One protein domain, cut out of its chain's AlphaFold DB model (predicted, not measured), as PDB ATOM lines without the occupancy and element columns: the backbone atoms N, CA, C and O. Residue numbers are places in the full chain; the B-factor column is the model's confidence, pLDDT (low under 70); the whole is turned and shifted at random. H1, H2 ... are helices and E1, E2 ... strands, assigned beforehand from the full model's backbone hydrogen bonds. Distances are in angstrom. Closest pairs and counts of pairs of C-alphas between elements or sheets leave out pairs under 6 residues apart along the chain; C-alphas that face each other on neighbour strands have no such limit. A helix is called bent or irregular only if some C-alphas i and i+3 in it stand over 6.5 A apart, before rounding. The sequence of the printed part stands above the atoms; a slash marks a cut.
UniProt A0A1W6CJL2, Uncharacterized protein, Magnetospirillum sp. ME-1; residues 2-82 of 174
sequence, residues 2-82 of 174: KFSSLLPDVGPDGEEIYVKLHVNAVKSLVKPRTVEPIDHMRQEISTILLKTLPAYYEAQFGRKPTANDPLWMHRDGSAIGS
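AT A GLANCE: This is residues 2 to 82 of the 174 residues of an uncharacterized protein of Magnetospirillum sp. ME-1 (UniProt A0A1W6CJL2). One long helix, H1, runs slantwise over one face of a small three-stranded sheet, its residues 42 to 50 packing mainly on E2 and the rest of its length running on past the strands. The link between E2 and E3 loops out beyond the ends of those strands, and after H1 a long stretch with no named element, residues 62 to 82, folds back from the helix's last turn. The printed part has 81 residues, with three named strands and then one named helix in the order E1, E2, E3, H1; the sheet runs E1, E2, E3 and is antiparallel. The class is mixed, helices and strands, though under half of the residues are in named elements. The whole is only just compact, close to loose, with a radius of gyration of the C-alphas of 14.0 A, and only just flat, with spans of 39 by 35 by 19 A.

IN THESE COORDINATES: E1 is residues 6 to 10, 13.2 A long, beginning at C-alpha 6 at (118.479, 114.100, 92.572). E2 is residues 17 to 23, 19.4 A long. E3 is residues 33 to 35, 6.4 A long. H1 is residues 39 to 61, 32.0 A long, from C-alpha 39 at (103.413, 114.178, 85.420) to C-alpha 61 at (123.069, 100.481, 106.667). H1 is irregular: C-alphas 40 and 43 are 7.6 A apart.

HOW THE PARTS SIT: E1, E2 and E3 form a meander, each strand the antiparallel neighbour of the one before. E1 and E2 are a hairpin at 142 degrees, with N 7 and O 20 at 2.8 A and N 18 and O 9 at 3.0 A, within hydrogen-bond range. E2 and E3 are a hairpin at 141 degrees, with N 21 and O 35 at 2.8 A and N 33 and O 23 at 3.0 A, within hydrogen-bond range. The pairing is staggered: E2 pairs with E1 over residues 17 to 21 and with E3 over residues 21 to 23. The edge strands E1 and E3 are apart. H1 is on the sheet, in two layers, a helix on one face of a sheet, at a height over the sheet of 10.9 A. It lies over E1 and E2, slantwise to the strands, at 52 degrees to E1 on the local plane, which is only just fixed, by 6 C-alphas of the sheet. H1 touches E2, the closest C-alphas being those of Tyr 18 and Ser 46, 5.3 A apart. H1 and E1 are near each other, with 5 pairs of C-alphas within 10 A. In H1, 15 of 19 O i to N i+4 pairs are within hydrogen-bond range.

THE WHOLE: The two C-alphas farthest apart are those of Asp 13 and Asp 76, 40.8 A. The printed part has no cut. The link from E3 to H1 is tight, and those from E1 to E2 and from E2 to E3 are short. The mean pLDDT of the printed part is 85.7; residues 11 to 12, 15 to 16 and 26 to 30 are under 70.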
ATOM      1  N   LYS A   2     123.898 108.623  91.339       92.81
ATOM      2  CA  LYS A   2     124.142 108.885  92.772       92.81
ATOM      3  C   LYS A   2     123.037 109.752  93.366       92.81
ATOM      4  O   LYS A   2     122.302 110.369  92.604       92.81
ATOM      5  N   PHE A   3     122.939 109.838  94.691       92.88
ATOM      6  CA  PHE A   3     121.972 110.738  95.339       92.88
ATOM      7  C   PHE A   3     122.153 112.205  94.928       92.88
ATOM      8  O   PHE A   3     121.166 112.914  94.791       92.88
ATOM      9  N   SER A   4     123.379 112.644  94.619       92.38
ATOM     10  CA  SER A   4     123.634 113.975  94.040       92.38
ATOM     11  C   SER A   4     123.011 114.208  92.660       92.38
ATOM     12  O   SER A   4     122.963 115.342  92.196       92.38
ATOM     13  N   SER A   5     122.547 113.153  91.986       92.56
ATOM     14  CA  SER A   5     121.778 113.264  90.747       92.56
ATOM     15  C   SER A   5     120.327 113.691  90.991       92.56
ATOM     16  O   SER A   5     119.656 114.043  90.028       92.56
ATOM     17  N   LEU A   6     119.826 113.645  92.230       92.69
ATOM     18  CA  LEU A   6     118.479 114.100  92.572       92.69
ATOM     19  C   LEU A   6     118.491 115.615  92.794       92.69
ATOM     20  O   LEU A   6     119.158 116.110  93.700       92.69
ATOM     21  N   LEU A   7     117.747 116.342  91.967       89.69
ATOM     22  CA  LEU A   7     117.598 117.789  92.039       89.69
ATOM     23  C   LEU A   7     116.165 118.109  92.485       89.69
ATOM     24  O   LEU A   7     115.242 117.874  91.704       89.69
ATOM     25  N   PRO A   8     115.941 118.594  93.718       83.94
ATOM     26  CA  PRO A   8     114.618 119.048  94.122       83.94
ATOM     27  C   PRO A   8     114.227 120.286  93.309       83.94
ATOM     28  O   PRO A   8     115.065 121.149  93.046       83.94
ATOM     29  N   ASP A   9     112.958 120.368  92.932       83.31
ATOM     30  CA  ASP A   9     112.365 121.521  92.265       83.31
ATOM     31  C   ASP A   9     110.960 121.784  92.824       83.31
ATOM     32  O   ASP A   9     110.366 120.924  93.485       83.31
ATOM     33  N   VAL A  10     110.450 122.989  92.586       78.00
ATOM     34  CA  VAL A  10     109.147 123.443  93.067       78.00
ATOM     35  C   VAL A  10     108.179 123.529  91.890       78.00
ATOM     36  O   VAL A  10     108.525 123.977  90.796       78.00
ATOM     37  N   GLY A  11     106.963 123.040  92.103       69.62
ATOM     38  CA  GLY A  11     105.870 123.079  91.148       69.62
ATOM     39  C   GLY A  11     105.472 124.514  90.799       69.62
ATOM     40  O   GLY A  11     105.824 125.449  91.524       69.62
ATOM     41  N   PRO A  12     104.711 124.704  89.709       67.19
ATOM     42  CA  PRO A  12     104.288 126.028  89.242       67.19
ATOM     43  C   PRO A  12     103.589 126.858  90.325       67.19
ATOM     44  O   PRO A  12     103.749 128.076  90.368       67.19
ATOM     45  N   ASP A  13     102.871 126.181  91.222       73.31
ATOM     46  CA  ASP A  13     102.065 126.796  92.277       73.31
ATOM     47  C   ASP A  13     102.854 127.036  93.576       73.31
ATOM     48  O   ASP A  13     102.306 127.514  94.563       73.31
ATOM     49  N   GLY A  14     104.148 126.694  93.613       72.31
ATOM     50  CA  GLY A  14     104.995 126.878  94.795       72.31
ATOM     51  C   GLY A  14     104.815 125.821  95.895       72.31
ATOM     52  O   GLY A  14     105.647 125.740  96.796       72.31
ATOM     53  N   GLU A  15     103.755 125.011  95.830       68.06
ATOM     54  CA  GLU A  15     103.380 124.080  96.904       68.06
ATOM     55  C   GLU A  15     103.901 122.649  96.703       68.06
ATOM     56  O   GLU A  15     104.188 121.945  97.675       68.06
ATOM     57  N   GLU A  16     104.053 122.201  95.456       66.50
ATOM     58  CA  GLU A  16     104.475 120.830  95.155       66.50
ATOM     59  C   GLU A  16     106.003 120.744  95.053       66.50
ATOM     60  O   GLU A  16     106.607 121.372  94.190       66.50
ATOM     61  N   ILE A  17     106.659 119.959  95.908       75.50
ATOM     62  CA  ILE A  17     108.096 119.678  95.775       75.50
ATOM     63  C   ILE A  17     108.251 118.353  95.044       75.50
ATOM     64  O   ILE A  17     107.818 117.312  95.545       75.50
ATOM     65  N   TYR A  18     108.926 118.377  93.902       84.06
ATOM     66  CA  TYR A  18     109.229 117.174  93.139       84.06
ATOM     67  C   TYR A  18     110.723 117.039  92.867       84.06
ATOM     68  O   TYR A  18     111.515 117.945  93.117       84.06
ATOM     69  N   VAL A  19     111.128 115.862  92.394       89.31
ATOM     70  CA  VAL A  19     112.530 115.572  92.084       89.31
ATOM     71  C   VAL A  19     112.731 115.452  90.594       89.31
ATOM     72  O   VAL A  19     112.095 114.634  89.936       89.31
ATOM     73  N   LYS A  20     113.705 116.197  90.089       90.44
ATOM     74  CA  LYS A  20     114.284 115.997  88.769       90.44
ATOM     75  C   LYS A  20     115.537 115.149  88.875       90.44
ATOM     76  O   LYS A  20     116.297 115.233  89.840       90.44
ATOM     77  N   LEU A  21     115.785 114.349  87.851       90.56
ATOM     78  CA  LEU A  21     116.954 113.495  87.779       90.56
ATOM     79  C   LEU A  21     117.978 114.082  86.813       90.56
ATOM     80  O   LEU A  21     117.744 114.154  85.607       90.56
ATOM     81  N   HIS A  22     119.144 114.455  87.329       91.31
ATOM     82  CA  HIS A  22     120.277 114.828  86.501       91.31
ATOM     83  C   HIS A  22     121.010 113.584  86.000       91.31
ATOM     84  O   HIS A  22     121.626 112.830  86.762       91.31
ATOM     85  N   VAL A  23     120.968 113.380  84.689       87.88
ATOM     86  CA  VAL A  23     121.638 112.276  84.014       87.88
ATOM     87  C   VAL A  23     122.882 112.811  83.321       87.88
ATOM     88  O   VAL A  23     122.802 113.538  82.329       87.88
ATOM     89  N   ASN A  24     124.041 112.407  83.838       83.44
ATOM     90  CA  ASN A  24     125.330 112.720  83.232       83.44
ATOM     91  C   ASN A  24     125.446 112.120  81.825       83.44
ATOM     92  O   ASN A  24     124.836 111.095  81.504       83.44
ATOM     93  N   ALA A  25     126.299 112.733  81.007       76.06
ATOM     94  CA  ALA A  25     126.701 112.184  79.722       76.06
ATOM     95  C   ALA A  25     127.260 110.761  79.889       76.06
ATOM     96  O   ALA A  25     128.229 110.542  80.619       76.06
ATOM     97  N   VAL A  26     126.665 109.794  79.190       65.50
ATOM     98  CA  VAL A  26     127.245 108.456  79.042       65.50
ATOM     99  C   VAL A  26     127.915 108.431  77.678       65.50
ATOM    100  O   VAL A  26     127.240 108.294  76.660       65.50
ATOM    101  N   LYS A  27     129.248 108.568  77.673       59.69
ATOM    102  CA  LYS A  27     130.090 108.793  76.479       59.69
ATOM    103  C   LYS A  27     129.887 110.196  75.877       59.69
ATOM    104  O   LYS A  27     128.848 110.824  76.057       59.69
ATOM    105  N   SER A  28     130.891 110.697  75.154       56.66
ATOM    106  CA  SER A  28     130.952 112.079  74.634       56.66
ATOM    107  C   SER A  28     129.798 112.486  73.702       56.66
ATOM    108  O   SER A  28     129.611 113.673  73.450       56.66
ATOM    109  N   LEU A  29     129.022 111.525  73.194       60.28
ATOM    110  CA  LEU A  29     127.953 111.745  72.217       60.28
ATOM    111  C   LEU A  29     126.592 112.100  72.837       60.28
ATOM    112  O   LEU A  29     125.730 112.621  72.134       60.28
ATOM    113  N   VAL A  30     126.377 111.832  74.129       69.19
ATOM    114  CA  VAL A  30     125.098 112.117  74.802       69.19
ATOM    115  C   VAL A  30     125.299 113.287  75.749       69.19
ATOM    116  O   VAL A  30     126.056 113.178  76.708       69.19
ATOM    117  N   LYS A  31     124.625 114.413  75.500       80.81
ATOM    118  CA  LYS A  31     124.711 115.581  76.385       80.81
ATOM    119  C   LYS A  31     124.106 115.260  77.762       80.81
ATOM    120  O   LYS A  31     123.140 114.491  77.829       80.81
ATOM    121  N   PRO A  32     124.638 115.845  78.851       86.38
ATOM    122  CA  PRO A  32     123.961 115.823  80.139       86.38
ATOM    123  C   PRO A  32     122.546 116.375  79.993       86.38
ATOM    124  O   PRO A  32     122.302 117.277  79.187       86.38
ATOM    125  N   ARG A  33     121.620 115.823  80.765       88.31
ATOM    126  CA  ARG A  33     120.211 116.198  80.700       88.31
ATOM    127  C   ARG A  33     119.572 116.109  82.067       88.31
ATOM    128  O   ARG A  33     120.017 115.341  82.917       88.31
ATOM    129  N   THR A  34     118.498 116.853  82.230       88.88
ATOM    130  CA  THR A  34     117.610 116.727  83.376       88.88
ATOM    131  C   THR A  34     116.334 116.062  82.892       88.88
ATOM    132  O   THR A  34     115.794 116.439  81.852       88.88
ATOM    133  N   VAL A  35     115.915 115.023  83.603       87.25
ATOM    134  CA  VAL A  35     114.713 114.251  83.303       87.25
ATOM    135  C   VAL A  35     113.731 114.485  84.432       87.25
ATOM    136  O   VAL A  35     114.086 114.348  85.604       87.25
ATOM    137  N   GLU A  36     112.516 114.856  84.071       84.38
ATOM    138  CA  GLU A  36     111.426 115.016  85.021       84.38
ATOM    139  C   GLU A  36     110.617 113.713  85.059       84.38
ATOM    140  O   GLU A  36     110.549 113.004  84.049       84.38
ATOM    141  N   PRO A  37     110.054 113.341  86.216       80.88
ATOM    142  CA  PRO A  37     109.079 112.266  86.285       80.88
ATOM    143  C   PRO A  37     107.884 112.559  85.375       80.88
ATOM    144  O   PRO A  37     107.495 113.717  85.231       80.88
ATOM    145  N   ILE A  38     107.261 111.509  84.837       77.06
ATOM    146  CA  ILE A  38     105.984 111.633  84.123       77.06
ATOM    147  C   ILE A  38     104.967 112.279  85.070       77.06
ATOM    148  O   ILE A  38     104.861 111.862  86.226       77.06
ATOM    149  N   ASP A  39     104.226 113.280  84.587       76.00
ATOM    150  CA  ASP A  39     103.413 114.178  85.420       76.00
ATOM    151  C   ASP A  39     102.508 113.442  86.414       76.00
ATOM    152  O   ASP A  39     102.541 113.725  87.610       76.00
ATOM    153  N   HIS A  40     101.763 112.433  85.956       79.19
ATOM    154  CA  HIS A  40     100.841 111.688  86.817       79.19
ATOM    155  C   HIS A  40     101.540 110.791  87.857       79.19
ATOM    156  O   HIS A  40     100.924 110.417  88.850       79.19
ATOM    157  N   MET A  41     102.821 110.459  87.659       83.56
ATOM    158  CA  MET A  41     103.639 109.686  88.606       83.56
ATOM    159  C   MET A  41     104.555 110.574  89.456       83.56
ATOM    160  O   MET A  41     105.281 110.074  90.319       83.56
ATOM    161  N   ARG A  42     104.566 111.889  89.215       84.69
ATOM    162  CA  ARG A  42     105.551 112.819  89.777       84.69
ATOM    163  C   ARG A  42     105.618 112.765  91.296       84.69
ATOM    164  O   ARG A  42     106.713 112.649  91.855       84.69
ATOM    165  N   GLN A  43     104.465 112.800  91.953       85.06
ATOM    166  CA  GLN A  43     104.385 112.790  93.409       85.06
ATOM    167  C   GLN A  43     104.820 111.448  94.010       85.06
ATOM    168  O   GLN A  43     105.525 111.410  95.024       85.06
ATOM    169  N   GLU A  44     104.439 110.339  93.373       90.00
ATOM    170  CA  GLU A  44     104.815 108.993  93.807       90.00
ATOM    171  C   GLU A  44     106.330 108.786  93.685       90.00
ATOM    172  O   GLU A  44     106.992 108.432  94.662       90.00
ATOM    173  N   ILE A  45     106.902 109.110  92.522       90.06
ATOM    174  CA  ILE A  45     108.345 109.007  92.273       90.06
ATOM    175  C   ILE A  45     109.126 109.896  93.245       90.06
ATOM    176  O   ILE A  45     110.108 109.448  93.841       90.06
ATOM    177  N   SER A  46     108.676 111.131  93.467       90.12
ATOM    178  CA  SER A  46     109.325 112.047  94.413       90.12
ATOM    179  C   SER A  46     109.270 111.513  95.845       90.12
ATOM    180  O   SER A  46     110.267 111.569  96.565       90.12
ATOM    181  N   THR A  47     108.148 110.909  96.245       90.69
ATOM    182  CA  THR A  47     108.007 110.248  97.551       90.69
ATOM    183  C   THR A  47     108.971 109.074  97.689       90.69
ATOM    184  O   THR A  47     109.669 108.968  98.701       90.69
ATOM    185  N   ILE A  48     109.069 108.224  96.665       92.19
ATOM    186  CA  ILE A  48     109.991 107.086  96.663       92.19
ATOM    187  C   ILE A  48     111.436 107.570  96.810       92.19
ATOM    188  O   ILE A  48     112.164 107.073  97.668       92.19
ATOM    189  N   LEU A  49     111.849 108.559  96.016       91.19
ATOM    190  CA  LEU A  49     113.241 109.006  95.962       91.19
ATOM    191  C   LEU A  49     113.665 109.842  97.178       91.19
ATOM    192  O   LEU A  49     114.803 109.713  97.624       91.19
ATOM    193  N   LEU A  50     112.777 110.679  97.726       88.75
ATOM    194  CA  LEU A  50     113.107 111.574  98.845       88.75
ATOM    195  C   LEU A  50     112.809 110.992 100.223       88.75
ATOM    196  O   LEU A  50     113.393 111.450 101.204       88.75
ATOM    197  N   LYS A  51     111.888 110.027 100.325       90.12
ATOM    198  CA  LYS A  51     111.445 109.488 101.620       90.12
ATOM    199  C   LYS A  51     111.725 107.997 101.729       90.12
ATOM    200  O   LYS A  51     112.482 107.586 102.605       90.12
ATOM    201  N   THR A  52     111.158 107.197 100.829       93.38
ATOM    202  CA  THR A  52     111.202 105.730 100.941       93.38
ATOM    203  C   THR A  52     112.619 105.185 100.789       93.38
ATOM    204  O   THR A  52     113.064 104.384 101.609       93.38
ATOM    205  N   LEU A  53     113.353 105.639  99.773       91.31
ATOM    206  CA  LEU A  53     114.700 105.157  99.482       91.31
ATOM    207  C   LEU A  53     115.714 105.556 100.575       91.31
ATOM    208  O   LEU A  53     116.440 104.673 101.035       91.31
ATOM    209  N   PRO A  54     115.760 106.813 101.069       91.88
ATOM    210  CA  PRO A  54     116.592 107.158 102.223       91.88
ATOM    211  C   PRO A  54     116.243 106.384 103.498       91.88
ATOM    212  O   PRO A  54     117.155 105.976 104.213       91.88
ATOM    213  N   ALA A  55     114.955 106.143 103.772       93.44
ATOM    214  CA  ALA A  55     114.532 105.364 104.937       93.44
ATOM    215  C   ALA A  55     114.978 103.896 104.839       93.44
ATOM    216  O   ALA A  55     115.491 103.342 105.809       93.44
ATOM    217  N   TYR A  56     114.848 103.285 103.656       91.50
ATOM    218  CA  TYR A  56     115.401 101.956 103.391       91.50
ATOM    219  C   TYR A  56     116.920 101.930 103.606       91.50
ATOM    220  O   TYR A  56     117.440 101.016 104.242       91.50
ATOM    221  N   TYR A  57     117.628 102.952 103.121       92.25
ATOM    222  CA  TYR A  57     119.074 103.074 103.289       92.25
ATOM    223  C   TYR A  57     119.465 103.127 104.776       92.25
ATOM    224  O   TYR A  57     120.369 102.412 105.210       92.25
ATOM    225  N   GLU A  58     118.767 103.934 105.573       93.94
ATOM    226  CA  GLU A  58     119.014 104.057 107.012       93.94
ATOM    227  C   GLU A  58     118.716 102.757 107.764       93.94
ATOM    228  O   GLU A  58     119.531 102.329 108.579       93.94
ATOM    229  N   ALA A  59     117.617 102.075 107.428       94.00
ATOM    230  CA  ALA A  59     117.282 100.777 108.006       94.00
ATOM    231  C   ALA A  59     118.314  99.687 107.662       94.00
ATOM    232  O   ALA A  59     118.647  98.865 108.513       94.00
ATOM    233  N   GLN A  60     118.832  99.686 106.430       91.75
ATOM    234  CA  GLN A  60     119.749  98.655 105.943       91.75
ATOM    235  C   GLN A  60     121.204  98.882 106.388       91.75
ATOM    236  O   GLN A  60     121.921  97.917 106.646       91.75
ATOM    237  N   PHE A  61     121.655 100.138 106.459       91.06
ATOM    238  CA  PHE A  61     123.069 100.481 106.667       91.06
ATOM    239  C   PHE A  61     123.336 101.287 107.947       91.06
ATOM    240  O   PHE A  61     124.484 101.646 108.209       91.06
ATOM    241  N   GLY A  62     122.305 101.599 108.739       94.44
ATOM    242  CA  GLY A  62     122.435 102.309 110.018       94.44
ATOM    243  C   GLY A  62     122.877 103.771 109.897       94.44
ATOM    244  O   GLY A  62     123.316 104.368 110.877       94.44
ATOM    245  N   ARG A  63     122.807 104.354 108.696       93.75
ATOM    246  CA  ARG A  63     123.153 105.755 108.429       93.75
ATOM    247  C   ARG A  63     122.306 106.315 107.299       93.75
ATOM    248  O   ARG A  63     121.862 105.569 106.440       93.75
ATOM    249  N   LYS A  64     122.177 107.636 107.223       93.06
ATOM    250  CA  LYS A  64     121.566 108.291 106.059       93.06
ATOM    251  C   LYS A  64     122.478 108.218 104.822       93.06
ATOM    252  O   LYS A  64     123.709 108.169 104.971       93.06
ATOM    253  N   PRO A  65     121.906 108.221 103.604       94.38
ATOM    254  CA  PRO A  65     122.696 108.301 102.384       94.38
ATOM    255  C   PRO A  65     123.381 109.669 102.274       94.38
ATOM    256  O   PRO A  65     122.836 110.707 102.645       94.38
ATOM    257  N   THR A  66     124.592 109.664 101.735       94.25
ATOM    258  CA  THR A  66     125.370 110.842 101.360       94.25
ATOM    259  C   THR A  66     125.193 111.133  99.872       94.25
ATOM    260  O   THR A  66     124.814 110.263  99.089       94.25
ATOM    261  N   ALA A  67     125.565 112.338  99.440       92.94
ATOM    262  CA  ALA A  67     125.512 112.741  98.033       92.94
ATOM    263  C   ALA A  67     126.286 111.799  97.083       92.94
ATOM    264  O   ALA A  67     125.974 111.720  95.894       92.94
ATOM    265  N   ASN A  68     127.296 111.086  97.592       93.81
ATOM    266  CA  ASN A  68     128.132 110.186  96.801       93.81
ATOM    267  C   ASN A  68     127.641 108.741  96.753       93.81
ATOM    268  O   ASN A  68     128.139 107.984  95.913       93.81
ATOM    269  N   ASP A  69     126.685 108.375  97.606       93.69
ATOM    270  CA  ASP A  69     126.127 107.032  97.610       93.69
ATOM    271  C   ASP A  69     125.352 106.768  96.305       93.69
ATOM    272  O   ASP A  69     124.742 107.685  95.732       93.69
ATOM    273  N   PRO A  70     125.401 105.532  95.781       92.94
ATOM    274  CA  PRO A  70     124.650 105.172  94.589       92.94
ATOM    275  C   PRO A  70     123.142 105.230  94.866       92.94
ATOM    276  O   PRO A  70     122.699 104.902  95.959       92.94
ATOM    277  N   LEU A  71     122.337 105.623  93.873       90.81
ATOM    278  CA  LEU A  71     120.869 105.524  93.990       90.81
ATOM    279  C   LEU A  71     120.397 104.071  93.950       90.81
ATOM    280  O   LEU A  71     119.451 103.698  94.632       90.81
ATOM    281  N   TRP A  72     121.085 103.257  93.151       89.44
ATOM    282  CA  TRP A  72     120.787 101.847  92.961       89.44
ATOM    283  C   TRP A  72     121.983 101.012  93.386       89.44
ATOM    284  O   TRP A  72     123.094 101.210  92.881       89.44
ATOM    285  N   MET A  73     121.754 100.077  94.300       89.94
ATOM    286  CA  MET A  73     122.812  99.276  94.904       89.94
ATOM    287  C   MET A  73     122.403  97.828  95.119       89.94
ATOM    288  O   MET A  73     121.224  97.508  95.276       89.94
ATOM    289  N   HIS A  74     123.410  96.967  95.145       89.19
ATOM    290  CA  HIS A  74     123.296  95.611  95.647       89.19
ATOM    291  C   HIS A  74     123.076  95.626  97.170       89.19
ATOM    292  O   HIS A  74     123.240  96.647  97.840       89.19
ATOM    293  N   ARG A  75     122.708  94.474  97.744       86.88
ATOM    294  CA  ARG A  75     122.454  94.340  99.194       86.88
ATOM    295  C   ARG A  75     123.677  94.651 100.062       86.88
ATOM    296  O   ARG A  75     123.516  95.005 101.224       86.88
ATOM    297  N   ASP A  76     124.872  94.520  99.496       89.06
ATOM    298  CA  ASP A  76     126.146  94.858 100.135       89.06
ATOM    299  C   ASP A  76     126.488  96.362 100.066       89.06
ATOM    300  O   ASP A  76     127.518  96.781 100.587       89.06
ATOM    301  N   GLY A  77     125.638  97.180  99.433       87.44
ATOM    302  CA  GLY A  77     125.834  98.621  99.260       87.44
ATOM    303  C   GLY A  77     126.665  99.014  98.034       87.44
ATOM    304  O   GLY A  77     126.809 100.206  97.752       87.44
ATOM    305  N   SER A  78     127.189  98.053  97.266       91.00
ATOM    306  CA  SER A  78     127.925  98.336  96.031       91.00
ATOM    307  C   SER A  78     126.995  98.820  94.911       91.00
ATOM    308  O   SER A  78     125.826  98.441  94.832       91.00
ATOM    309  N   ALA A  79     127.495  99.694  94.034       92.38
ATOM    310  CA  ALA A  79     126.682 100.292  92.977       92.38
ATOM    311  C   ALA A  79     126.280  99.264  91.905       92.38
ATOM    312  O   ALA A  79     127.131  98.546  91.381       92.38
ATOM    313  N   ILE A  80     125.006  99.272  91.498       92.00
ATOM    314  CA  ILE A  80     124.552  98.478  90.348       92.00
ATOM    315  C   ILE A  80     125.086  99.117  89.061       92.00
ATOM    316  O   ILE A  80     124.768 100.264  88.737       92.00
ATOM    317  N   GLY A  81     125.899  98.364  88.315       88.00
ATOM    318  CA  GLY A  81     126.470  98.810  87.039       88.00
ATOM    319  C   GLY A  81     125.534  98.636  85.837       88.00
ATOM    320  O   GLY A  81     125.572  99.436  84.905       88.00
ATOM    321  N   SER A  82     124.693  97.599  85.850       89.38
ATOM    322  CA  SER A  82     123.716  97.309  84.796       89.38
ATOM    323  C   SER A  82     122.553  96.498  85.354       89.38
ATOM    324  O   SER A  82     122.757  95.628  86.198       89.38
TER     325      SER A  82